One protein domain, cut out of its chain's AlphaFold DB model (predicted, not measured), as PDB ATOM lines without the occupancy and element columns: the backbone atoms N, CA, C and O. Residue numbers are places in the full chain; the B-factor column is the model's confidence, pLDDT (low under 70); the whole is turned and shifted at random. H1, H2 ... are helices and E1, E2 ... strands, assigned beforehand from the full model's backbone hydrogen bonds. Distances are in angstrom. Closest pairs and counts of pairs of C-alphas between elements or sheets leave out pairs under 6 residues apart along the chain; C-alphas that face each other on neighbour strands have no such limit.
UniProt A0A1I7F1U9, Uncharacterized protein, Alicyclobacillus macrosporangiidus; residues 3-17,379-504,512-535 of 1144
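This is residues 3 to 17, 379 to 504 and 512 to 535 of the 1144 residues of an uncharacterized protein of Alicyclobacillus macrosporangiidus (UniProt A0A1I7F1U9). A five-strand sheet, E1 E8 E7 E6 E5, is curled like part of a barrel, and a smaller three-strand sheet, E2 E3 E4, sits loosely near it, with E2 nearest and the hairpin of E3 and E4 bending sharply. H1 follows E7 at one end of the long axis, its residues 494 to 498 sticking out with the tail 499 to 504, while the short H2 grazes the large sheet at the other end. The printed part has 165 residues with two named helices and eight named strands, in the order E1 E2 E3 E4 E5 E6 E7 H1 E8 H2; both sheets are antiparallel, in the orders E1 E8 E7 E6 E5 and E2 E3 E4, and the class is mixed, helices and strands. The whole is only just loose, close to compact, with a radius of gyration of the C-alphas of 18.8 A, and it spans 66 by 31 by 31 A, the length including the free arm.

Begin with the large sheet, strongly twisted, whose strand lines turn by 96 degrees from edge to edge. Its edge strand E1, residues 3 to 9, is antiparallel to E8, residues 519 to 527, at 154 degrees; look at N 6 and O 523, 2.9 A apart and within hydrogen-bond range. On the other side of E8 comes E7, residues 466 to 481, antiparallel at 144 degrees, with N 522 and O 478 at 2.9 A. E7 bends by 78 degrees at residue 469 and forms a hairpin with E6, residues 458 to 463, where N 461 and O 470 are 2.8 A apart. E6 forms another hairpin with the edge strand E5, residues 448 to 450; see N 460 and O 449 at 2.8 A. E5 E6 E7 is a meander, each strand the antiparallel neighbour of the one before, and so is E2 E3 E4. In this second sheet, only just strongly twisted with C-alphas up to 4.1 A off its best plane, E2, residues 402 to 405, forms a hairpin with E3, residues 415 to 425; N 403 and O 417 are 2.8 A apart. E3 and E4, residues 428 to 438, form a hairpin with N 423 and O 430 at 2.9 A; E3 bends by 93 degrees at residue 419, and E4 bends by 95 degrees at residue 433. Between the sheets, the closest C-alphas of E2 and E7 are those of Tyr 402 and Ala 477, 7.8 A apart; E3 and E8 are apart. Residues 390 to 391 pair antiparallel with residues 477 to 478 of E7. H1, residues 483 to 498, is on neither sheet, and every O i to N i+4 pair in it is within hydrogen-bond range. H2, residues 530 to 533, is too short for such a pair and only grazes the large sheet.

Find C-alpha 3 at (88.302, 175.022, 181.622), where E1 begins its 19.8 A. E3 covers 21.8 A and E4 22.8 A; E2, E5 and E6 are shorter. From C-alpha 466 at (89.870, 179.902, 197.718), E7 covers 32.8 A, and H1 then covers 22.7 A. E8 covers 25.3 A, and H2 ends at C-alpha 533 at (85.287, 188.077, 188.389).

The C-alphas of Gly 500 and Ala 534 are the two farthest apart, at 66.5 A. Residues 18 to 378 are not printed, with 28.8 A between C-alphas 17 and 379; residues 505 to 511 are not printed either, with 12.9 A between C-alphas 504 and 512. Of the links printed whole, none is long, but residues 379 to 401 hold no named element. Mean pLDDT of the printed part is 87.4; residues 493 to 504 and 512 to 516 are under 70.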
ATOM      1  N   VAL A   3      89.197 176.153 181.927       93.69
ATOM      2  CA  VAL A   3      88.302 175.022 181.622       93.69
ATOM      3  C   VAL A   3      88.808 173.776 182.337       93.69
ATOM      4  O   VAL A   3      89.905 173.288 182.068       93.69
ATOM      5  N   LYS A   4      88.000 173.243 183.250       93.12
ATOM      6  CA  LYS A   4      88.258 172.010 183.998       93.12
ATOM      7  C   LYS A   4      87.340 170.893 183.497       93.12
ATOM      8  O   LYS A   4      86.303 171.136 182.885       93.12
ATOM      9  N   SER A   5      87.730 169.648 183.749       94.62
ATOM     10  CA  SER A   5      86.947 168.459 183.403       94.62
ATOM     11  C   SER A   5      86.654 167.661 184.667       94.62
ATOM     12  O   SER A   5      87.577 167.291 185.397       94.62
ATOM     13  N   ILE A   6      85.373 167.377 184.904       95.00
ATOM     14  CA  ILE A   6      84.907 166.522 185.997       95.00
ATOM     15  C   ILE A   6      84.239 165.303 185.374       95.00
ATOM     16  O   ILE A   6      83.206 165.384 184.710       95.00
ATOM     17  N   LYS A   7      84.874 164.145 185.550       96.12
ATOM     18  CA  LYS A   7      84.400 162.885 184.981       96.12
ATOM     19  C   LYS A   7      83.590 162.122 186.018       96.12
ATOM     20  O   LYS A   7      84.150 161.610 186.983       96.12
ATOM     21  N   VAL A   8      82.294 161.987 185.769       96.25
ATOM     22  CA  VAL A   8      81.351 161.307 186.659       96.25
ATOM     23  C   VAL A   8      80.955 159.946 186.095       96.25
ATOM     24  O   VAL A   8      80.920 159.751 184.879       96.25
ATOM     25  N   LYS A   9      80.694 158.968 186.967       96.88
ATOM     26  CA  LYS A   9      80.225 157.632 186.567       96.88
ATOM     27  C   LYS A   9      78.698 157.603 186.606       96.88
ATOM     28  O   LYS A   9      78.120 157.994 187.614       96.88
ATOM     29  N   LEU A  10      78.064 157.103 185.548       95.94
ATOM     30  CA  LEU A  10      76.611 156.932 185.501       95.94
ATOM     31  C   LEU A  10      76.206 155.623 186.196       95.94
ATOM     32  O   LEU A  10      76.824 154.574 185.982       95.94
ATOM     33  N   MET A  11      75.175 155.668 187.038       94.69
ATOM     34  CA  MET A  11      74.650 154.506 187.757       94.69
ATOM     35  C   MET A  11      73.631 153.754 186.902       94.69
ATOM     36  O   MET A  11      72.426 153.897 187.051       94.69
ATOM     37  N   LEU A  12      74.142 152.907 186.012       91.81
ATOM     38  CA  LEU A  12      73.328 152.131 185.069       91.81
ATOM     39  C   LEU A  12      73.126 150.673 185.512       91.81
ATOM     40  O   LEU A  12      72.884 149.803 184.682       91.81
ATOM     41  N   GLY A  13      73.351 150.359 186.793       85.00
ATOM     42  CA  GLY A  13      73.270 148.992 187.331       85.00
ATOM     43  C   GLY A  13      71.870 148.391 187.225       85.00
ATOM     44  O   GLY A  13      71.735 147.235 186.847       85.00
ATOM     45  N   HIS A  14      70.857 149.212 187.497       86.12
ATOM     46  CA  HIS A  14      69.439 148.844 187.487       86.12
ATOM     47  C   HIS A  14      68.691 149.380 186.255       86.12
ATOM     48  O   HIS A  14      67.471 149.365 186.241       86.12
ATOM     49  N   LEU A  15      69.426 149.888 185.255       89.94
ATOM     50  CA  LEU A  15      68.892 150.516 184.037       89.94
ATOM     51  C   LEU A  15      69.578 149.917 182.788       89.94
ATOM     52  O   LEU A  15      70.307 150.628 182.078       89.94
ATOM     53  N   PRO A  16      69.480 148.589 182.564       88.31
ATOM     54  CA  PRO A  16      70.135 147.914 181.441       88.31
ATOM     55  C   PRO A  16      69.680 148.448 180.073       88.31
ATOM     56  O   PRO A  16      70.507 148.598 179.175       88.31
ATOM     57  N   GLU A  17      68.413 148.830 179.936       90.94
ATOM     58  CA  GLU A  17      67.818 149.397 178.725       90.94
ATOM     59  C   GLU A  17      68.454 150.734 178.317       90.94
ATOM     60  O   GLU A  17      68.657 151.000 177.129       90.94
ATOM     61  N   LEU A 379      90.337 156.462 160.290       88.44
ATOM     62  CA  LEU A 379      88.889 156.565 160.435       88.44
ATOM     63  C   LEU A 379      88.435 156.291 161.881       88.44
ATOM     64  O   LEU A 379      89.096 155.542 162.612       88.44
ATOM     65  N   PRO A 380      87.319 156.906 162.319       90.19
ATOM     66  CA  PRO A 380      86.772 156.658 163.638       90.19
ATOM     67  C   PRO A 380      86.127 155.272 163.671       90.19
ATOM     68  O   PRO A 380      85.670 154.738 162.659       90.19
ATOM     69  N   SER A 381      86.116 154.671 164.851       88.50
ATOM     70  CA  SER A 381      85.526 153.354 165.072       88.50
ATOM     71  C   SER A 381      85.069 153.237 166.522       88.50
ATOM     72  O   SER A 381      85.836 153.629 167.408       88.50
ATOM     73  N   PRO A 382      83.901 152.622 166.795       89.06
ATOM     74  CA  PRO A 382      83.367 152.500 168.152       89.06
ATOM     75  C   PRO A 382      84.350 151.878 169.156       89.06
ATOM     76  O   PRO A 382      84.366 152.265 170.327       89.06
ATOM     77  N   CYS A 383      85.196 150.943 168.707       87.56
ATOM     78  CA  CYS A 383      86.111 150.193 169.569       87.56
ATOM     79  C   CYS A 383      87.580 150.624 169.414       87.56
ATOM     80  O   CYS A 383      88.271 150.823 170.420       87.56
ATOM     81  N   SER A 384      88.088 150.786 168.186       83.12
ATOM     82  CA  SER A 384      89.524 151.021 167.956       83.12
ATOM     83  C   SER A 384      89.918 152.493 168.067       83.12
ATOM     84  O   SER A 384      90.870 152.783 168.785       83.12
ATOM     85  N   ASN A 385      89.154 153.417 167.478       89.25
ATOM     86  CA  ASN A 385      89.422 154.863 167.475       89.25
ATOM     87  C   ASN A 385      88.134 155.658 167.767       89.25
ATOM     88  O   ASN A 385      87.609 156.317 166.867       89.25
ATOM     89  N   PRO A 386      87.589 155.565 168.994       94.38
ATOM     90  CA  PRO A 386      86.288 156.124 169.312       94.38
ATOM     91  C   PRO A 386      86.324 157.642 169.402       94.38
ATOM     92  O   PRO A 386      87.181 158.219 170.079       94.38
ATOM     93  N   VAL A 387      85.317 158.258 168.804       96.56
ATOM     94  CA  VAL A 387      84.813 159.573 169.190       96.56
ATOM     95  C   VAL A 387      83.674 159.415 170.201       96.56
ATOM     96  O   VAL A 387      83.189 158.305 170.436       96.56
ATOM     97  N   TRP A 388      83.271 160.518 170.825       97.50
ATOM     98  CA  TRP A 388      82.311 160.518 171.928       97.50
ATOM     99  C   TRP A 388      81.117 161.402 171.579       97.50
ATOM    100  O   TRP A 388      81.323 162.522 171.113       97.50
ATOM    101  N   ALA A 389      79.904 160.916 171.847       96.81
ATOM    102  CA  ALA A 389      78.682 161.707 171.717       96.81
ATOM    103  C   ALA A 389      78.745 162.929 172.644       96.81
ATOM    104  O   ALA A 389      79.079 162.782 173.830       96.81
ATOM    105  N   ARG A 390      78.467 164.118 172.099       97.75
ATOM    106  CA  ARG A 390      78.536 165.394 172.822       97.75
ATOM    107  C   ARG A 390      77.145 165.901 173.180       97.75
ATOM    108  O   ARG A 390      76.178 165.650 172.470       97.75
ATOM    109  N   PHE A 391      77.085 166.647 174.274       96.75
ATOM    110  CA  PHE A 391      75.909 167.378 174.721       96.75
ATOM    111  C   PHE A 391      76.316 168.810 175.071       96.75
ATOM    112  O   PHE A 391      77.379 169.028 175.656       96.75
ATOM    113  N   GLU A 392      75.493 169.787 174.717       95.06
ATOM    114  CA  GLU A 392      75.640 171.167 175.186       95.06
ATOM    115  C   GLU A 392      74.989 171.344 176.565       95.06
ATOM    116  O   GLU A 392      74.217 170.501 177.017       95.06
ATOM    117  N   ASN A 393      75.321 172.437 177.250       92.19
ATOM    118  CA  ASN A 393      74.619 172.828 178.471       92.19
ATOM    119  C   ASN A 393      73.177 173.289 178.153       92.19
ATOM    120  O   ASN A 393      72.774 173.356 176.988       92.19
ATOM    121  N   ALA A 394      72.401 173.630 179.184       88.12
ATOM    122  CA  ALA A 394      71.001 174.038 179.042       88.12
ATOM    123  C   ALA A 394      70.790 175.248 178.096       88.12
ATOM    124  O   ALA A 394      69.769 175.339 177.406       88.12
ATOM    125  N   GLU A 395      71.781 176.137 177.981       87.62
ATOM    126  CA  GLU A 395      71.751 177.325 177.112       87.62
ATOM    127  C   GLU A 395      72.235 177.074 175.674       87.62
ATOM    128  O   GLU A 395      72.133 177.950 174.814       87.62
ATOM    129  N   GLY A 396      72.741 175.873 175.381       86.12
ATOM    130  CA  GLY A 396      73.167 175.480 174.041       86.12
ATOM    131  C   GLY A 396      72.069 175.607 172.984       86.12
ATOM    132  O   GLY A 396      70.872 175.599 173.282       86.12
ATOM    133  N   THR A 397      72.470 175.704 171.718       85.38
ATOM    134  CA  THR A 397      71.543 175.874 170.582       85.38
ATOM    135  C   THR A 397      71.864 174.992 169.374       85.38
ATOM    136  O   THR A 397      71.043 174.904 168.460       85.38
ATOM    137  N   ASN A 398      73.015 174.311 169.344       85.50
ATOM    138  CA  ASN A 398      73.475 173.605 168.143       85.50
ATOM    139  C   ASN A 398      73.173 172.107 168.189       85.50
ATOM    140  O   ASN A 398      72.710 171.548 167.188       85.50
ATOM    141  N   ILE A 399      73.443 171.477 169.336       93.12
ATOM    142  CA  ILE A 399      73.291 170.034 169.567       93.12
ATOM    143  C   ILE A 399      72.412 169.766 170.799       93.12
ATOM    144  O   ILE A 399      71.940 170.697 171.451       93.12
ATOM    145  N   PHE A 400      72.148 168.494 171.110       95.50
ATOM    146  CA  PHE A 400      71.286 168.141 172.240       95.50
ATOM    147  C   PHE A 400      71.882 168.529 173.588       95.50
ATOM    148  O   PHE A 400      73.099 168.531 173.775       95.50
ATOM    149  N   LYS A 401      70.994 168.836 174.532       95.94
ATOM    150  CA  LYS A 401      71.348 169.408 175.831       95.94
ATOM    151  C   LYS A 401      71.363 168.376 176.953       95.94
ATOM    152  O   LYS A 401      70.730 167.318 176.852       95.94
ATOM    153  N   TYR A 402      72.033 168.729 178.043       96.25
ATOM    154  CA  TYR A 402      71.877 168.081 179.341       96.25
ATOM    155  C   TYR A 402      71.682 169.117 180.458       96.25
ATOM    156  O   TYR A 402      72.230 170.218 180.382       96.25
ATOM    157  N   ASP A 403      70.979 168.709 181.513       94.69
ATOM    158  CA  ASP A 403      70.842 169.456 182.764       94.69
ATOM    159  C   ASP A 403      71.498 168.666 183.898       94.69
ATOM    160  O   ASP A 403      71.238 167.469 184.070       94.69
ATOM    161  N   PHE A 404      72.334 169.327 184.697       94.75
ATOM    162  CA  PHE A 404      72.861 168.742 185.925       94.75
ATOM    163  C   PHE A 404      71.882 168.999 187.075       94.75
ATOM    164  O   PHE A 404      71.502 170.136 187.330       94.75
ATOM    165  N   LEU A 405      71.475 167.944 187.782       93.94
ATOM    166  CA  LEU A 405      70.485 168.019 188.854       93.94
ATOM    167  C   LEU A 405      71.159 167.752 190.206       93.94
ATOM    168  O   LEU A 405      71.492 166.607 190.534       93.94
ATOM    169  N   PHE A 406      71.360 168.805 191.000       93.12
ATOM    170  CA  PHE A 406      71.891 168.684 192.360       93.12
ATOM    171  C   PHE A 406      70.890 167.971 193.280       93.12
ATOM    172  O   PHE A 406      69.697 168.242 193.215       93.12
ATOM    173  N   ASP A 407      71.380 167.033 194.103       92.81
ATOM    174  CA  ASP A 407      70.627 166.306 195.139       92.81
ATOM    175  C   ASP A 407      69.270 165.704 194.722       92.81
ATOM    176  O   ASP A 407      68.409 165.429 195.559       92.81
ATOM    177  N   HIS A 408      69.090 165.432 193.427       94.00
ATOM    178  CA  HIS A 408      67.822 164.974 192.858       94.00
ATOM    179  C   HIS A 408      67.319 163.651 193.453       94.00
ATOM    180  O   HIS A 408      66.116 163.442 193.570       94.00
ATOM    181  N   PHE A 409      68.236 162.763 193.851       92.81
ATOM    182  CA  PHE A 409      67.925 161.466 194.464       92.81
ATOM    183  C   PHE A 409      68.227 161.439 195.975       92.81
ATOM    184  O   PHE A 409      68.417 160.366 196.558       92.81
ATOM    185  N   GLY A 410      68.324 162.615 196.602       91.81
ATOM    186  CA  GLY A 410      68.697 162.816 198.002       91.81
ATOM    187  C   GLY A 410      70.045 163.525 198.169       91.81
ATOM    188  O   GLY A 410      70.793 163.720 197.214       91.81
ATOM    189  N   LYS A 411      70.378 163.887 199.413       88.94
ATOM    190  CA  LYS A 411      71.597 164.640 199.753       88.94
ATOM    191  C   LYS A 411      72.872 163.935 199.259       88.94
ATOM    192  O   LYS A 411      73.119 162.782 199.619       88.94
ATOM    193  N   GLY A 412      73.679 164.627 198.453       85.94
ATOM    194  CA  GLY A 412      74.899 164.104 197.824       85.94
ATOM    195  C   GLY A 412      74.647 163.097 196.693       85.94
ATOM    196  O   GLY A 412      75.571 162.404 196.259       85.94
ATOM    197  N   ARG A 413      73.396 162.953 196.233       92.62
ATOM    198  CA  ARG A 413      72.986 162.018 195.174       92.62
ATOM    199  C   ARG A 413      72.432 162.789 193.981       92.62
ATOM    200  O   ARG A 413      71.227 162.977 193.823       92.62
ATOM    201  N   HIS A 414      73.353 163.224 193.133       95.44
ATOM    202  CA  HIS A 414      73.064 164.007 191.934       95.44
ATOM    203  C   HIS A 414      72.490 163.150 190.792       95.44
ATOM    204  O   HIS A 414      72.682 161.929 190.733       95.44
ATOM    205  N   GLY A 415      71.830 163.806 189.841       95.38
ATOM    206  CA  GLY A 415      71.356 163.215 188.592       95.38
ATOM    207  C   GLY A 415      71.721 164.069 187.381       95.38
ATOM    208  O   GLY A 415      72.144 165.214 187.517       95.38
ATOM    209  N   VAL A 416      71.552 163.515 186.184       96.44
ATOM    210  CA  VAL A 416      71.646 164.263 184.922       96.44
ATOM    211  C   VAL A 416      70.412 163.982 184.092       96.44
ATOM    212  O   VAL A 416      70.082 162.815 183.881       96.44
ATOM    213  N   ARG A 417      69.759 165.032 183.598       97.00
ATOM    214  CA  ARG A 417      68.691 164.919 182.607       97.00
ATOM    215  C   ARG A 417      69.268 165.136 181.220       97.00
ATOM    216  O   ARG A 417      69.921 166.142 180.976       97.00
ATOM    217  N   PHE A 418      69.009 164.216 180.306       96.62
ATOM    218  CA  PHE A 418      69.361 164.369 178.901       96.62
ATOM    219  C   PHE A 418      68.114 164.729 178.104       96.62
ATOM    220  O   PHE A 418      67.077 164.078 178.236       96.62
ATOM    221  N   GLN A 419      68.220 165.748 177.251       95.00
ATOM    222  CA  GLN A 419      67.096 166.196 176.430       95.00
ATOM    223  C   GLN A 419      66.635 165.101 175.460       95.00
ATOM    224  O   GLN A 419      65.439 164.864 175.325       95.00
ATOM    225  N   ARG A 420      67.591 164.429 174.806       94.69
ATOM    226  CA  ARG A 420      67.378 163.262 173.941       94.69
ATOM    227  C   ARG A 420      68.355 162.163 174.310       94.69
ATOM    228  O   ARG A 420      69.521 162.440 174.596       94.69
ATOM    229  N   MET A 421      67.905 160.919 174.247       94.56
ATOM    230  CA  MET A 421      68.748 159.745 174.454       94.56
ATOM    231  C   MET A 421      68.215 158.558 173.651       94.56
ATOM    232  O   MET A 421      67.049 158.537 173.276       94.56
ATOM    233  N   ILE A 422      69.065 157.565 173.400       96.06
ATOM    234  CA  ILE A 422      68.642 156.269 172.865       96.06
ATOM    235  C   ILE A 422      68.457 155.306 174.036       96.06
ATOM    236  O   ILE A 422      69.349 155.191 174.878       96.06
ATOM    237  N   VAL A 423      67.314 154.628 174.088       94.81
ATOM    238  CA  VAL A 423      66.953 153.643 175.119       94.81
ATOM    239  C   VAL A 423      66.329 152.426 174.442       94.81
ATOM    240  O   VAL A 423      65.656 152.560 173.421       94.81
ATOM    241  N   MET A 424      66.534 151.233 174.994       93.75
ATOM    242  CA  MET A 424      65.858 150.033 174.497       93.75
ATOM    243  C   MET A 424      64.371 150.052 174.876       93.75
ATOM    244  O   MET A 424      64.023 150.094 176.055       93.75
ATOM    245  N   ARG A 425      63.489 150.015 173.874       91.88
ATOM    246  CA  ARG A 425      62.031 149.878 174.024       91.88
ATOM    247  C   ARG A 425      61.588 148.671 173.210       91.88
ATOM    248  O   ARG A 425      61.897 148.601 172.026       91.88
ATOM    249  N   ASP A 426      60.942 147.705 173.856       88.50
ATOM    250  CA  ASP A 426      60.476 146.464 173.216       88.50
ATOM    251  C   ASP A 426      61.581 145.735 172.424       88.50
ATOM    252  O   ASP A 426      61.368 145.218 171.331       88.50
ATOM    253  N   GLY A 427      62.811 145.751 172.954       84.94
ATOM    254  CA  GLY A 427      63.980 145.140 172.311       84.94
ATOM    255  C   GLY A 427      64.579 145.931 171.139       84.94
ATOM    256  O   GLY A 427      65.524 145.452 170.518       84.94
ATOM    257  N   VAL A 428      64.091 147.143 170.851       91.50
ATOM    258  CA  VAL A 428      64.574 148.003 169.760       91.50
ATOM    259  C   VAL A 428      65.145 149.315 170.318       91.50
ATOM    260  O   VAL A 428      64.483 149.979 171.126       91.50
ATOM    261  N   PRO A 429      66.349 149.752 169.899       94.94
ATOM    262  CA  PRO A 429      66.890 151.035 170.326       94.94
ATOM    263  C   PRO A 429      66.047 152.170 169.737       94.94
ATOM    264  O   PRO A 429      65.906 152.306 168.522       94.94
ATOM    265  N   THR A 430      65.474 152.982 170.616       96.88
ATOM    266  CA  THR A 430      64.509 154.027 170.275       96.88
ATOM    267  C   THR A 430      64.964 155.359 170.855       96.88
ATOM    268  O   THR A 430      65.424 155.424 171.997       96.88
ATOM    269  N   GLU A 431      64.856 156.425 170.067       97.38
ATOM    270  CA  GLU A 431      65.106 157.785 170.537       97.38
ATOM    271  C   GLU A 431      63.957 158.261 171.435       97.38
ATOM    272  O   GLU A 431      62.785 158.150 171.081       97.38
ATOM    273  N   VAL A 432      64.304 158.779 172.612       95.81
ATOM    274  CA  VAL A 432      63.369 159.218 173.655       95.81
ATOM    275  C   VAL A 432      63.798 160.564 174.241       95.81
ATOM    276  O   VAL A 432      64.967 160.951 174.160       95.81
ATOM    277  N   GLU A 433      62.851 161.273 174.855       94.94
ATOM    278  CA  GLU A 433      63.057 162.590 175.469       94.94
ATOM    279  C   GLU A 433      63.145 162.522 177.002       94.94
ATOM    280  O   GLU A 433      62.539 161.655 177.632       94.94
ATOM    281  N   GLY A 434      63.879 163.462 177.608       93.19
ATOM    282  CA  GLY A 434      63.773 163.781 179.041       93.19
ATOM    283  C   GLY A 434      64.279 162.719 180.026       93.19
ATOM    284  O   GLY A 434      63.817 162.674 181.165       93.19
ATOM    285  N   ILE A 435      65.226 161.868 179.627       95.06
ATOM    286  CA  ILE A 435      65.723 160.765 180.465       95.06
ATOM    287  C   ILE A 435      66.630 161.280 181.584       95.06
ATOM    288  O   ILE A 435      67.624 161.959 181.325       95.06
ATOM    289  N   VAL A 436      66.323 160.903 182.829       96.38
ATOM    290  CA  VAL A 436      67.132 161.221 184.014       96.38
ATOM    291  C   VAL A 436      67.963 160.009 184.426       96.38
ATOM    292  O   VAL A 436      67.435 158.914 184.606       96.38
ATOM    293  N   VAL A 437      69.269 160.207 184.607       96.50
ATOM    294  CA  VAL A 437      70.220 159.158 184.988       96.50
ATOM    295  C   VAL A 437      70.929 159.529 186.297       96.50
ATOM    296  O   VAL A 437      71.504 160.618 186.383       96.50
ATOM    297  N   PRO A 438      70.945 158.644 187.312       96.56
ATOM    298  CA  PRO A 438      71.676 158.885 188.553       96.56
ATOM    299  C   PRO A 438      73.196 158.863 188.355       96.56
ATOM    300  O   PRO A 438      73.741 158.070 187.576       96.56
ATOM    301  N   ILE A 439      73.899 159.715 189.102       96.12
ATOM    302  CA  ILE A 439      75.364 159.779 189.133       96.12
ATOM    303  C   ILE A 439      75.890 159.034 190.365       96.12
ATOM    304  O   ILE A 439      75.351 159.150 191.463       96.12
ATOM    305  N   ALA A 440      76.981 158.283 190.201       94.94
ATOM    306  CA  ALA A 440      77.650 157.632 191.321       94.94
ATOM    307  C   ALA A 440      78.293 158.675 192.258       94.94
ATOM    308  O   ALA A 440      78.922 159.611 191.754       94.94
ATOM    309  N   PRO A 441      78.231 158.489 193.592       91.88
ATOM    310  CA  PRO A 441      78.836 159.415 194.547       91.88
ATOM    311  C   PRO A 441      80.308 159.700 194.229       91.88
ATOM    312  O   PRO A 441      81.096 158.779 193.982       91.88
ATOM    313  N   SER A 442      80.686 160.977 194.241       92.44
ATOM    314  CA  SER A 442      82.034 161.430 193.905       92.44
ATOM    315  C   SER A 442      82.435 162.594 194.795       92.44
ATOM    316  O   SER A 442      81.851 163.663 194.699       92.44
ATOM    317  N   ARG A 443      83.522 162.427 195.557       89.19
ATOM    318  CA  ARG A 443      84.073 163.506 196.396       89.19
ATOM    319  C   ARG A 443      84.516 164.741 195.615       89.19
ATOM    320  O   ARG A 443      84.690 165.802 196.191       89.19
ATOM    321  N   GLN A 444      84.744 164.599 194.310       90.94
ATOM    322  CA  GLN A 444      85.053 165.739 193.451       90.94
ATOM    323  C   GLN A 444      83.813 166.610 193.193       90.94
ATOM    324  O   GLN A 444      83.963 167.794 192.921       90.94
ATOM    325  N   LEU A 445      82.607 166.034 193.264       92.62
ATOM    326  CA  LEU A 445      81.350 166.776 193.144       92.62
ATOM    327  C   LEU A 445      80.969 167.475 194.448       92.62
ATOM    328  O   LEU A 445      80.322 168.507 194.374       92.62
ATOM    329  N   ASP A 446      81.434 166.988 195.603       89.56
ATOM    330  CA  ASP A 446      81.235 167.654 196.902       89.56
ATOM    331  C   ASP A 446      81.819 169.084 196.927       89.56
ATOM    332  O   ASP A 446      81.443 169.898 197.763       89.56
ATOM    333  N   ALA A 447      82.747 169.392 196.013       89.88
ATOM    334  CA  ALA A 447      83.303 170.729 195.823       89.88
ATOM    335  C   ALA A 447      82.409 171.654 194.976       89.88
ATOM    336  O   ALA A 447      82.766 172.809 194.777       89.88
ATOM    337  N   LEU A 448      81.288 171.171 194.437       93.25
ATOM    338  CA  LEU A 448      80.372 171.960 193.619       93.25
ATOM    339  C   LEU A 448      79.085 172.255 194.383       93.25
ATOM    340  O   LEU A 448      78.505 171.365 195.003       93.25
ATOM    341  N   ALA A 449      78.598 173.482 194.257       91.31
ATOM    342  CA  ALA A 449      77.283 173.881 194.742       91.31
ATOM    343  C   ALA A 449      76.556 174.708 193.669       91.31
ATOM    344  O   ALA A 449      77.225 175.368 192.874       91.31
ATOM    345  N   PRO A 450      75.215 174.689 193.610       90.81
ATOM    346  CA  PRO A 450      74.474 175.591 192.730       90.81
ATOM    347  C   PRO A 450      74.716 177.052 193.144       90.81
ATOM    348  O   PRO A 450      74.767 177.349 194.337       90.81
ATOM    349  N   ASN A 451      74.897 177.949 192.169       85.25
ATOM    350  CA  ASN A 451      75.080 179.384 192.424       85.25
ATOM    351  C   ASN A 451      73.740 180.133 192.444       85.25
ATOM    352  O   ASN A 451      73.442 180.843 193.398       85.25
ATOM    353  N   ASP A 452      72.915 179.918 191.421       79.69
ATOM    354  CA  ASP A 452      71.588 180.515 191.285       79.69
ATOM    355  C   ASP A 452      70.564 179.405 191.019       79.69
ATOM    356  O   ASP A 452      70.780 178.534 190.180       79.69
ATOM    357  N   ALA A 453      69.443 179.417 191.741       70.69
ATOM    358  CA  ALA A 453      68.371 178.448 191.535       70.69
ATOM    359  C   ALA A 453      67.634 178.665 190.199       70.69
ATOM    360  O   ALA A 453      67.046 177.720 189.671       70.69
ATOM    361  N   ALA A 454      67.670 179.886 189.651       75.50
ATOM    362  CA  ALA A 454      67.061 180.223 188.368       75.50
ATOM    363  C   ALA A 454      67.935 179.820 187.166       75.50
ATOM    364  O   ALA A 454      67.402 179.543 186.090       75.50
ATOM    365  N   SER A 455      69.258 179.745 187.347       84.81
ATOM    366  CA  SER A 455      70.212 179.364 186.302       84.81
ATOM    367  C   SER A 455      70.732 177.936 186.516       84.81
ATOM    368  O   SER A 455      71.565 177.696 187.391       84.81
ATOM    369  N   PRO A 456      70.323 176.953 185.693       83.75
ATOM    370  CA  PRO A 456      70.728 175.555 185.867       83.75
ATOM    371  C   PRO A 456      72.200 175.286 185.500       83.75
ATOM    372  O   PRO A 456      72.663 174.149 185.621       83.75
ATOM    373  N   ILE A 457      72.930 176.293 185.007       90.50
ATOM    374  CA  ILE A 457      74.324 176.156 184.570       90.50
ATOM    375  C   ILE A 457      75.333 176.770 185.541       90.50
ATOM    376  O   ILE A 457      76.493 176.352 185.513       90.50
ATOM    377  N   ASP A 458      74.921 177.727 186.374       93.44
ATOM    378  CA  ASP A 458      75.828 178.475 187.243       93.44
ATOM    379  C   ASP A 458      76.121 177.708 188.536       93.44
ATOM    380  O   ASP A 458      75.226 177.239 189.244       93.44
ATOM    381  N   VAL A 459      77.405 177.600 188.876       94.06
ATOM    382  CA  VAL A 459      77.889 176.818 190.017       94.06
ATOM    383  C   VAL A 459      79.003 177.522 190.777       94.06
ATOM    384  O   VAL A 459      79.855 178.199 190.199       94.06
ATOM    385  N   PHE A 460      79.039 177.303 192.085       94.25
ATOM    386  CA  PHE A 460      80.201 177.570 192.914       94.25
ATOM    387  C   PHE A 460      81.156 176.381 192.899       94.25
ATOM    388  O   PHE A 460      80.735 175.224 192.951       94.25
ATOM    389  N   VAL A 461      82.452 176.680 192.857       94.44
ATOM    390  CA  VAL A 461      83.535 175.696 192.864       94.44
ATOM    391  C   VAL A 461      84.414 175.945 194.082       94.44
ATOM    392  O   VAL A 461      85.174 176.912 194.132       94.44
ATOM    393  N   GLY A 462      84.292 175.082 195.080       92.38
ATOM    394  CA  GLY A 462      85.104 175.104 196.285       92.38
ATOM    395  C   GLY A 462      86.529 174.626 196.020       92.38
ATOM    396  O   GLY A 462      86.748 173.608 195.363       92.38
ATOM    397  N   ASP A 463      87.496 175.340 196.586       92.88
ATOM    398  CA  ASP A 463      88.900 174.947 196.616       92.88
ATOM    399  C   ASP A 463      89.505 175.345 197.976       92.88
ATOM    400  O   ASP A 463      89.199 176.435 198.471       92.88
ATOM    401  N   PRO A 464      90.356 174.512 198.608       89.00
ATOM    402  CA  PRO A 464      90.977 174.847 199.891       89.00
ATOM    403  C   PRO A 464      91.746 176.178 199.900       89.00
ATOM    404  O   PRO A 464      91.826 176.825 200.945       89.00
ATOM    405  N   ALA A 465      92.299 176.597 198.759       88.81
ATOM    406  CA  ALA A 465      93.028 177.853 198.623       88.81
ATOM    407  C   ALA A 465      92.143 179.045 198.214       88.81
ATOM    408  O   ALA A 465      92.652 180.153 198.032       88.81
ATOM    409  N   ALA A 466      90.826 178.859 198.087       86.31
ATOM    410  CA  ALA A 466      89.870 179.902 197.718       86.31
ATOM    411  C   ALA A 466      88.709 179.969 198.732       86.31
ATOM    412  O   ALA A 466      87.656 179.371 198.512       86.31
ATOM    413  N   PRO A 467      88.854 180.739 199.831       72.81
ATOM    414  CA  PRO A 467      87.847 180.800 200.895       72.81
ATOM    415  C   PRO A 467      86.457 181.273 200.441       72.81
ATOM    416  O   PRO A 467      85.474 180.969 201.105       72.81
ATOM    417  N   GLY A 468      86.374 182.036 199.345       78.38
ATOM    418  CA  GLY A 468      85.114 182.544 198.785       78.38
ATOM    419  C   GLY A 468      84.457 181.641 197.736       78.38
ATOM    420  O   GLY A 468      83.435 182.041 197.192       78.38
ATOM    421  N   ALA A 469      85.038 180.464 197.449       87.69
ATOM    422  CA  ALA A 469      84.761 179.662 196.253       87.69
ATOM    423  C   ALA A 469      84.949 180.452 194.938       87.69
ATOM    424  O   ALA A 469      85.041 181.678 194.910       87.69
ATOM    425  N   PHE A 470      85.058 179.746 193.819       93.56
ATOM    426  CA  PHE A 470      85.047 180.367 192.497       93.56
ATOM    427  C   PHE A 470      83.645 180.334 191.903       93.56
ATOM    428  O   PHE A 470      82.896 179.386 192.143       93.56
ATOM    429  N   ARG A 471      83.312 181.326 191.074       93.81
ATOM    430  CA  ARG A 471      82.152 181.247 190.184       93.81
ATOM    431  C   ARG A 471      82.518 180.429 188.952       93.81
ATOM    432  O   ARG A 471      83.631 180.520 188.430       93.81
ATOM    433  N   GLY A 472      81.591 179.605 188.493       93.69
ATOM    434  CA  GLY A 472      81.778 178.796 187.307       93.69
ATOM    435  C   GLY A 472      80.469 178.442 186.624       93.69
ATOM    436  O   GLY A 472      79.386 178.667 187.154       93.69
ATOM    437  N   GLN A 473      80.593 177.874 185.430       94.69
ATOM    438  CA  GLN A 473      79.476 177.494 184.577       94.69
ATOM    439  C   GLN A 473      79.701 176.117 183.968       94.69
ATOM    440  O   GLN A 473      80.780 175.820 183.430       94.69
ATOM    441  N   PHE A 474      78.670 175.277 183.988       95.06
ATOM    442  CA  PHE A 474      78.670 174.041 183.217       95.06
ATOM    443  C   PHE A 474      78.757 174.352 181.718       95.06
ATOM    444  O   PHE A 474      77.957 175.092 181.151       95.06
ATOM    445  N   GLY A 475      79.754 173.766 181.061       94.62
ATOM    446  CA  GLY A 475      79.914 173.773 179.612       94.62
ATOM    447  C   GLY A 475      79.358 172.500 178.975       94.62
ATOM    448  O   GLY A 475      78.487 171.826 179.521       94.62
ATOM    449  N   GLY A 476      79.900 172.130 177.814       95.25
ATOM    450  CA  GLY A 476      79.519 170.889 177.138       95.25
ATOM    451  C   GLY A 476      79.962 169.628 177.889       95.25
ATOM    452  O   GLY A 476      80.975 169.619 178.596       95.25
ATOM    453  N   ALA A 477      79.234 168.539 177.681       97.25
ATOM    454  CA  ALA A 477      79.538 167.220 178.214       97.25
ATOM    455  C   ALA A 477      79.739 166.188 177.099       97.25
ATOM    456  O   ALA A 477      79.344 166.391 175.953       97.25
ATOM    457  N   LYS A 478      80.377 165.062 177.424       97.50
ATOM    458  CA  LYS A 478      80.525 163.933 176.491       97.50
ATOM    459  C   LYS A 478      80.482 162.581 177.184       97.50
ATOM    460  O   LYS A 478      81.065 162.415 178.259       97.50
ATOM    461  N   ILE A 479      79.841 161.608 176.545       97.25
ATOM    462  CA  ILE A 479      79.709 160.240 177.065       97.25
ATOM    463  C   ILE A 479      80.952 159.425 176.703       97.25
ATOM    464  O   ILE A 479      81.371 159.387 175.551       97.25
ATOM    465  N   GLN A 480      81.570 158.780 177.691       96.94
ATOM    466  CA  GLN A 480      82.841 158.076 177.543       96.94
ATOM    467  C   GLN A 480      82.814 156.674 178.141       96.94
ATOM    468  O   GLN A 480      82.290 156.449 179.229       96.94
ATOM    469  N   TYR A 481      83.549 155.774 177.496       94.38
ATOM    470  CA  TYR A 481      83.790 154.412 177.965       94.38
ATOM    471  C   TYR A 481      85.259 154.216 178.350       94.38
ATOM    472  O   TYR A 481      86.156 154.967 177.943       94.38
ATOM    473  N   ARG A 482      85.550 153.170 179.129       90.50
ATOM    474  CA  ARG A 482      86.941 152.760 179.372       90.50
ATOM    475  C   ARG A 482      87.531 152.150 178.105       90.50
ATOM    476  O   ARG A 482      87.088 151.106 177.640       90.50
ATOM    477  N   ARG A 483      88.615 152.740 177.593       88.06
ATOM    478  CA  ARG A 483      89.327 152.240 176.398       88.06
ATOM    479  C   ARG A 483      89.773 150.780 176.533       88.06
ATOM    480  O   ARG A 483      89.752 150.047 175.551       88.06
ATOM    481  N   SER A 484      90.150 150.339 177.735       83.12
ATOM    482  CA  SER A 484      90.534 148.945 177.990       83.12
ATOM    483  C   SER A 484      89.372 147.960 177.828       83.12
ATOM    484  O   SER A 484      89.613 146.841 177.378       83.12
ATOM    485  N   ALA A 485      88.135 148.367 178.133       85.94
ATOM    486  CA  ALA A 485      86.937 147.567 177.886       85.94
ATOM    487  C   ALA A 485      86.613 147.516 176.383       85.94
ATOM    488  O   ALA A 485      86.516 146.429 175.821       85.94
ATOM    489  N   LEU A 486      86.619 148.670 175.702       87.56
ATOM    490  CA  LEU A 486      86.377 148.756 174.254       87.56
ATOM    491  C   LEU A 486      87.335 147.893 173.420       87.56
ATOM    492  O   LEU A 486      86.916 147.216 172.488       87.56
ATOM    493  N   VAL A 487      88.626 147.868 173.769       82.31
ATOM    494  CA  VAL A 487      89.610 147.021 173.071       82.31
ATOM    495  C   VAL A 487      89.319 145.531 173.269       82.31
ATOM    496  O   VAL A 487      89.524 144.744 172.348       82.31
ATOM    497  N   ARG A 488      88.863 145.119 174.459       79.44
ATOM    498  CA  ARG A 488      88.492 143.715 174.709       79.44
ATOM    499  C   ARG A 488      87.262 143.329 173.902       79.44
ATOM    500  O   ARG A 488      87.277 142.258 173.302       79.44
ATOM    501  N   LYS A 489      86.260 144.210 173.858       81.75
ATOM    502  CA  LYS A 489      85.058 144.031 173.046       81.75
ATOM    503  C   LYS A 489      85.407 143.878 171.562       81.75
ATOM    504  O   LYS A 489      85.125 142.831 170.994       81.75
ATOM    505  N   GLY A 490      86.153 144.827 170.989       78.00
ATOM    506  CA  GLY A 490      86.550 144.767 169.577       78.00
ATOM    507  C   GLY A 490      87.316 143.489 169.204       78.00
ATOM    508  O   GLY A 490      87.046 142.894 168.170       78.00
ATOM    509  N   ARG A 491      88.208 142.994 170.076       71.25
ATOM    510  CA  ARG A 491      88.923 141.721 169.842       71.25
ATOM    511  C   ARG A 491      88.011 140.495 169.871       71.25
ATOM    512  O   ARG A 491      88.295 139.520 169.183       71.25
ATOM    513  N   ARG A 492      86.977 140.491 170.718       71.31
ATOM    514  CA  ARG A 492      85.992 139.397 170.750       71.31
ATOM    515  C   ARG A 492      85.168 139.387 169.470       71.31
ATOM    516  O   ARG A 492      84.989 138.322 168.895       71.31
ATOM    517  N   GLU A 493      84.734 140.561 169.021       69.12
ATOM    518  CA  GLU A 493      83.971 140.731 167.780       69.12
ATOM    519  C   GLU A 493      84.791 140.307 166.548       69.12
ATOM    520  O   GLU A 493      84.304 139.539 165.724       69.12
ATOM    521  N   GLU A 494      86.063 140.709 166.466       65.94
ATOM    522  CA  GLU A 494      86.977 140.317 165.381       65.94
ATOM    523  C   GLU A 494      87.257 138.806 165.362       65.94
ATOM    524  O   GLU A 494      87.213 138.172 164.309       65.94
ATOM    525  N   LYS A 495      87.481 138.193 166.534       60.19
ATOM    526  CA  LYS A 495      87.627 136.735 166.637       60.19
ATOM    527  C   LYS A 495      86.352 136.002 166.230       60.19
ATOM    528  O   LYS A 495      86.444 135.011 165.523       60.19
ATOM    529  N   ALA A 496      85.177 136.478 166.644       56.78
ATOM    530  CA  ALA A 496      83.910 135.859 166.262       56.78
ATOM    531  C   ALA A 496      83.709 135.855 164.735       56.78
ATOM    532  O   ALA A 496      83.273 134.843 164.189       56.78
ATOM    533  N   TYR A 497      84.109 136.937 164.056       49.69
ATOM    534  CA  TYR A 497      84.074 137.051 162.595       49.69
ATOM    535  C   TYR A 497      85.021 136.056 161.901       49.69
ATOM    536  O   TYR A 497      84.617 135.364 160.971       49.69
ATOM    537  N   LEU A 498      86.262 135.933 162.385       50.94
ATOM    538  CA  LEU A 498      87.263 135.019 161.817       50.94
ATOM    539  C   LEU A 498      86.947 133.531 162.060       50.94
ATOM    540  O   LEU A 498      87.380 132.685 161.285       50.94
ATOM    541  N   CYS A 499      86.195 133.201 163.113       43.97
ATOM    542  CA  CYS A 499      85.858 131.822 163.482       43.97
ATOM    543  C   CYS A 499      84.591 131.264 162.796       43.97
ATOM    544  O   CYS A 499      84.110 130.210 163.203       43.97
ATOM    545  N   GLY A 500      84.010 131.953 161.807       37.06
ATOM    546  CA  GLY A 500      82.877 131.429 161.028       37.06
ATOM    547  C   GLY A 500      81.544 131.306 161.785       37.06
ATOM    548  O   GLY A 500      80.603 130.687 161.286       37.06
ATOM    549  N   PHE A 501      81.405 131.911 162.970       39.25
ATOM    550  CA  PHE A 501      80.125 131.959 163.682       39.25
ATOM    551  C   PHE A 501      79.206 133.034 163.069       39.25
ATOM    552  O   PHE A 501      79.200 134.162 163.541       39.25
ATOM    553  N   ARG A 502      78.463 132.634 162.020       32.69
ATOM    554  CA  ARG A 502      77.263 133.212 161.350       32.69
ATOM    555  C   ARG A 502      77.112 134.742 161.174       32.69
ATOM    556  O   ARG A 502      77.450 135.568 162.009       32.69
ATOM    557  N   LEU A 503      76.471 135.082 160.050       33.16
ATOM    558  CA  LEU A 503      76.059 136.417 159.603       33.16
ATOM    559  C   LEU A 503      75.381 137.292 160.693       33.16
ATOM    560  O   LEU A 503      74.698 136.760 161.572       33.16
ATOM    561  N   PRO A 504      75.463 138.638 160.580       37.94
ATOM    562  CA  PRO A 504      74.888 139.612 161.524       37.94
ATOM    563  C   PRO A 504      73.384 139.477 161.828       37.94
ATOM    564  O   PRO A 504      72.906 140.079 162.786       37.94
ATOM    565  N   PRO A 512      75.102 142.709 174.391       61.34
ATOM    566  CA  PRO A 512      76.364 143.237 173.852       61.34
ATOM    567  C   PRO A 512      76.934 144.437 174.630       61.34
ATOM    568  O   PRO A 512      78.117 144.763 174.496       61.34
ATOM    569  N   ALA A 513      76.106 145.148 175.398       60.41
ATOM    570  CA  ALA A 513      76.465 146.407 176.051       60.41
ATOM    571  C   ALA A 513      77.321 146.239 177.320       60.41
ATOM    572  O   ALA A 513      78.168 147.091 177.595       60.41
ATOM    573  N   ASP A 514      77.170 145.138 178.061       66.31
ATOM    574  CA  ASP A 514      77.916 144.902 179.308       66.31
ATOM    575  C   ASP A 514      79.426 144.757 179.070       66.31
ATOM    576  O   ASP A 514      80.251 145.216 179.866       66.31
ATOM    577  N   ASP A 515      79.795 144.227 177.905       68.62
ATOM    578  CA  ASP A 515      81.181 144.087 177.461       68.62
ATOM    579  C   ASP A 515      81.869 145.435 177.164       68.62
ATOM    580  O   ASP A 515      83.102 145.520 177.191       68.62
ATOM    581  N   ALA A 516      81.104 146.508 176.913       67.50
ATOM    582  CA  ALA A 516      81.650 147.856 176.721       67.50
ATOM    583  C   ALA A 516      82.120 148.498 178.044       67.50
ATOM    584  O   ALA A 516      82.902 149.457 178.032       67.50
ATOM    585  N   GLY A 517      81.717 147.925 179.184       83.31
ATOM    586  CA  GLY A 517      82.124 148.331 180.524       83.31
ATOM    587  C   GLY A 517      81.386 149.561 181.056       83.31
ATOM    588  O   GLY A 517      80.322 149.946 180.587       83.31
ATOM    589  N   GLU A 518      81.959 150.176 182.093       91.06
ATOM    590  CA  GLU A 518      81.356 151.325 182.776       91.06
ATOM    591  C   GLU A 518      81.263 152.568 181.876       91.06
ATOM    592  O   GLU A 518      82.222 152.913 181.172       91.06
ATOM    593  N   VAL A 519      80.137 153.278 181.993       94.75
ATOM    594  CA  VAL A 519      79.842 154.517 181.266       94.75
ATOM    595  C   VAL A 519      80.087 155.730 182.157       94.75
ATOM    596  O   VAL A 519      79.716 155.757 183.335       94.75
ATOM    597  N   PHE A 520      80.716 156.747 181.584       97.44
ATOM    598  CA  PHE A 520      81.046 157.992 182.259       97.44
ATOM    599  C   PHE A 520      80.511 159.178 181.472       97.44
ATOM    600  O   PHE A 520      80.586 159.186 180.247       97.44
ATOM    601  N   LEU A 521      80.076 160.214 182.177       97.62
ATOM    602  CA  LEU A 521      79.826 161.523 181.598       97.62
ATOM    603  C   LEU A 521      80.990 162.436 181.978       97.62
ATOM    604  O   LEU A 521      81.338 162.572 183.149       97.62
ATOM    605  N   ASN A 522      81.656 163.010 180.985       98.00
ATOM    606  CA  ASN A 522      82.720 163.975 181.205       98.00
ATOM    607  C   ASN A 522      82.147 165.381 181.042       98.00
ATOM    608  O   ASN A 522      81.844 165.777 179.917       98.00
ATOM    609  N   LEU A 523      81.997 166.080 182.164       96.19
ATOM    610  CA  LEU A 523      81.467 167.431 182.258       96.19
ATOM    611  C   LEU A 523      82.610 168.436 182.099       96.19
ATOM    612  O   LEU A 523      83.622 168.338 182.801       96.19
ATOM    613  N   SER A 524      82.450 169.401 181.197       96.06
ATOM    614  CA  SER A 524      83.344 170.560 181.129       96.06
ATOM    615  C   SER A 524      82.821 171.641 182.063       96.06
ATOM    616  O   SER A 524      81.635 171.951 182.038       96.06
ATOM    617  N   LEU A 525      83.702 172.233 182.856       95.12
ATOM    618  CA  LEU A 525      83.386 173.289 183.808       95.12
ATOM    619  C   LEU A 525      84.253 174.504 183.488       95.12
ATOM    620  O   LEU A 525      85.479 174.393 183.460       95.12
ATOM    621  N   ARG A 526      83.630 175.645 183.211       95.50
ATOM    622  CA  ARG A 526      84.322 176.927 183.040       95.50
ATOM    623  C   ARG A 526      84.386 177.591 184.406       95.50
ATOM    624  O   ARG A 526      83.353 177.708 185.044       95.50
ATOM    625  N   VAL A 527      85.569 177.965 184.867       94.94
ATOM    626  CA  VAL A 527      85.775 178.580 186.184       94.94
ATOM    627  C   VAL A 527      86.431 179.936 185.987       94.94
ATOM    628  O   VAL A 527      87.425 180.043 185.259       94.94
ATOM    629  N   GLU A 528      85.851 180.953 186.609       94.12
ATOM    630  CA  GLU A 528      86.343 182.325 186.592       94.12
ATOM    631  C   GLU A 528      87.348 182.526 187.722       94.12
ATOM    632  O   GLU A 528      87.050 182.237 188.889       94.12
ATOM    633  N   SER A 529      88.531 183.038 187.387       92.44
ATOM    634  CA  SER A 529      89.496 183.460 188.402       92.44
ATOM    635  C   SER A 529      89.014 184.706 189.157       92.44
ATOM    636  O   SER A 529      88.015 185.332 188.791       92.44
ATOM    637  N   GLN A 530      89.711 185.094 190.227       89.25
ATOM    638  CA  GLN A 530      89.333 186.275 191.012       89.25
ATOM    639  C   GLN A 530      89.494 187.565 190.192       89.25
ATOM    640  O   GLN A 530      88.644 188.451 190.254       89.25
ATOM    641  N   SER A 531      90.543 187.646 189.368       90.69
ATOM    642  CA  SER A 531      90.759 188.745 188.424       90.69
ATOM    643  C   SER A 531      89.646 188.834 187.377       90.69
ATOM    644  O   SER A 531      89.177 189.930 187.067       90.69
ATOM    645  N   GLU A 532      89.207 187.695 186.835       91.88
ATOM    646  CA  GLU A 532      88.135 187.653 185.835       91.88
ATOM    647  C   GLU A 532      86.787 188.074 186.426       91.88
ATOM    648  O   GLU A 532      86.070 188.856 185.801       91.88
ATOM    649  N   GLN A 533      86.483 187.645 187.655       89.38
ATOM    650  CA  GLN A 533      85.287 188.077 188.389       89.38
ATOM    651  C   GLN A 533      85.287 189.590 188.661       89.38
ATOM    652  O   GLN A 533      84.226 190.209 188.716       89.38
ATOM    653  N   ALA A 534      86.468 190.205 188.777       88.12
ATOM    654  CA  ALA A 534      86.635 191.656 188.870       88.12
ATOM    655  C   ALA A 534      86.603 192.375 187.501       88.12
ATOM    656  O   ALA A 534      86.902 193.567 187.428       88.12
ATOM    657  N   GLY A 535      86.288 191.673 186.404       90.56
ATOM    658  CA  GLY A 535      86.200 192.236 185.053       90.56
ATOM    659  C   GLY A 535      87.551 192.554 184.402       90.56
ATOM    660  O   GLY A 535      87.603 193.267 183.399       90.56
TER     661      GLY A 535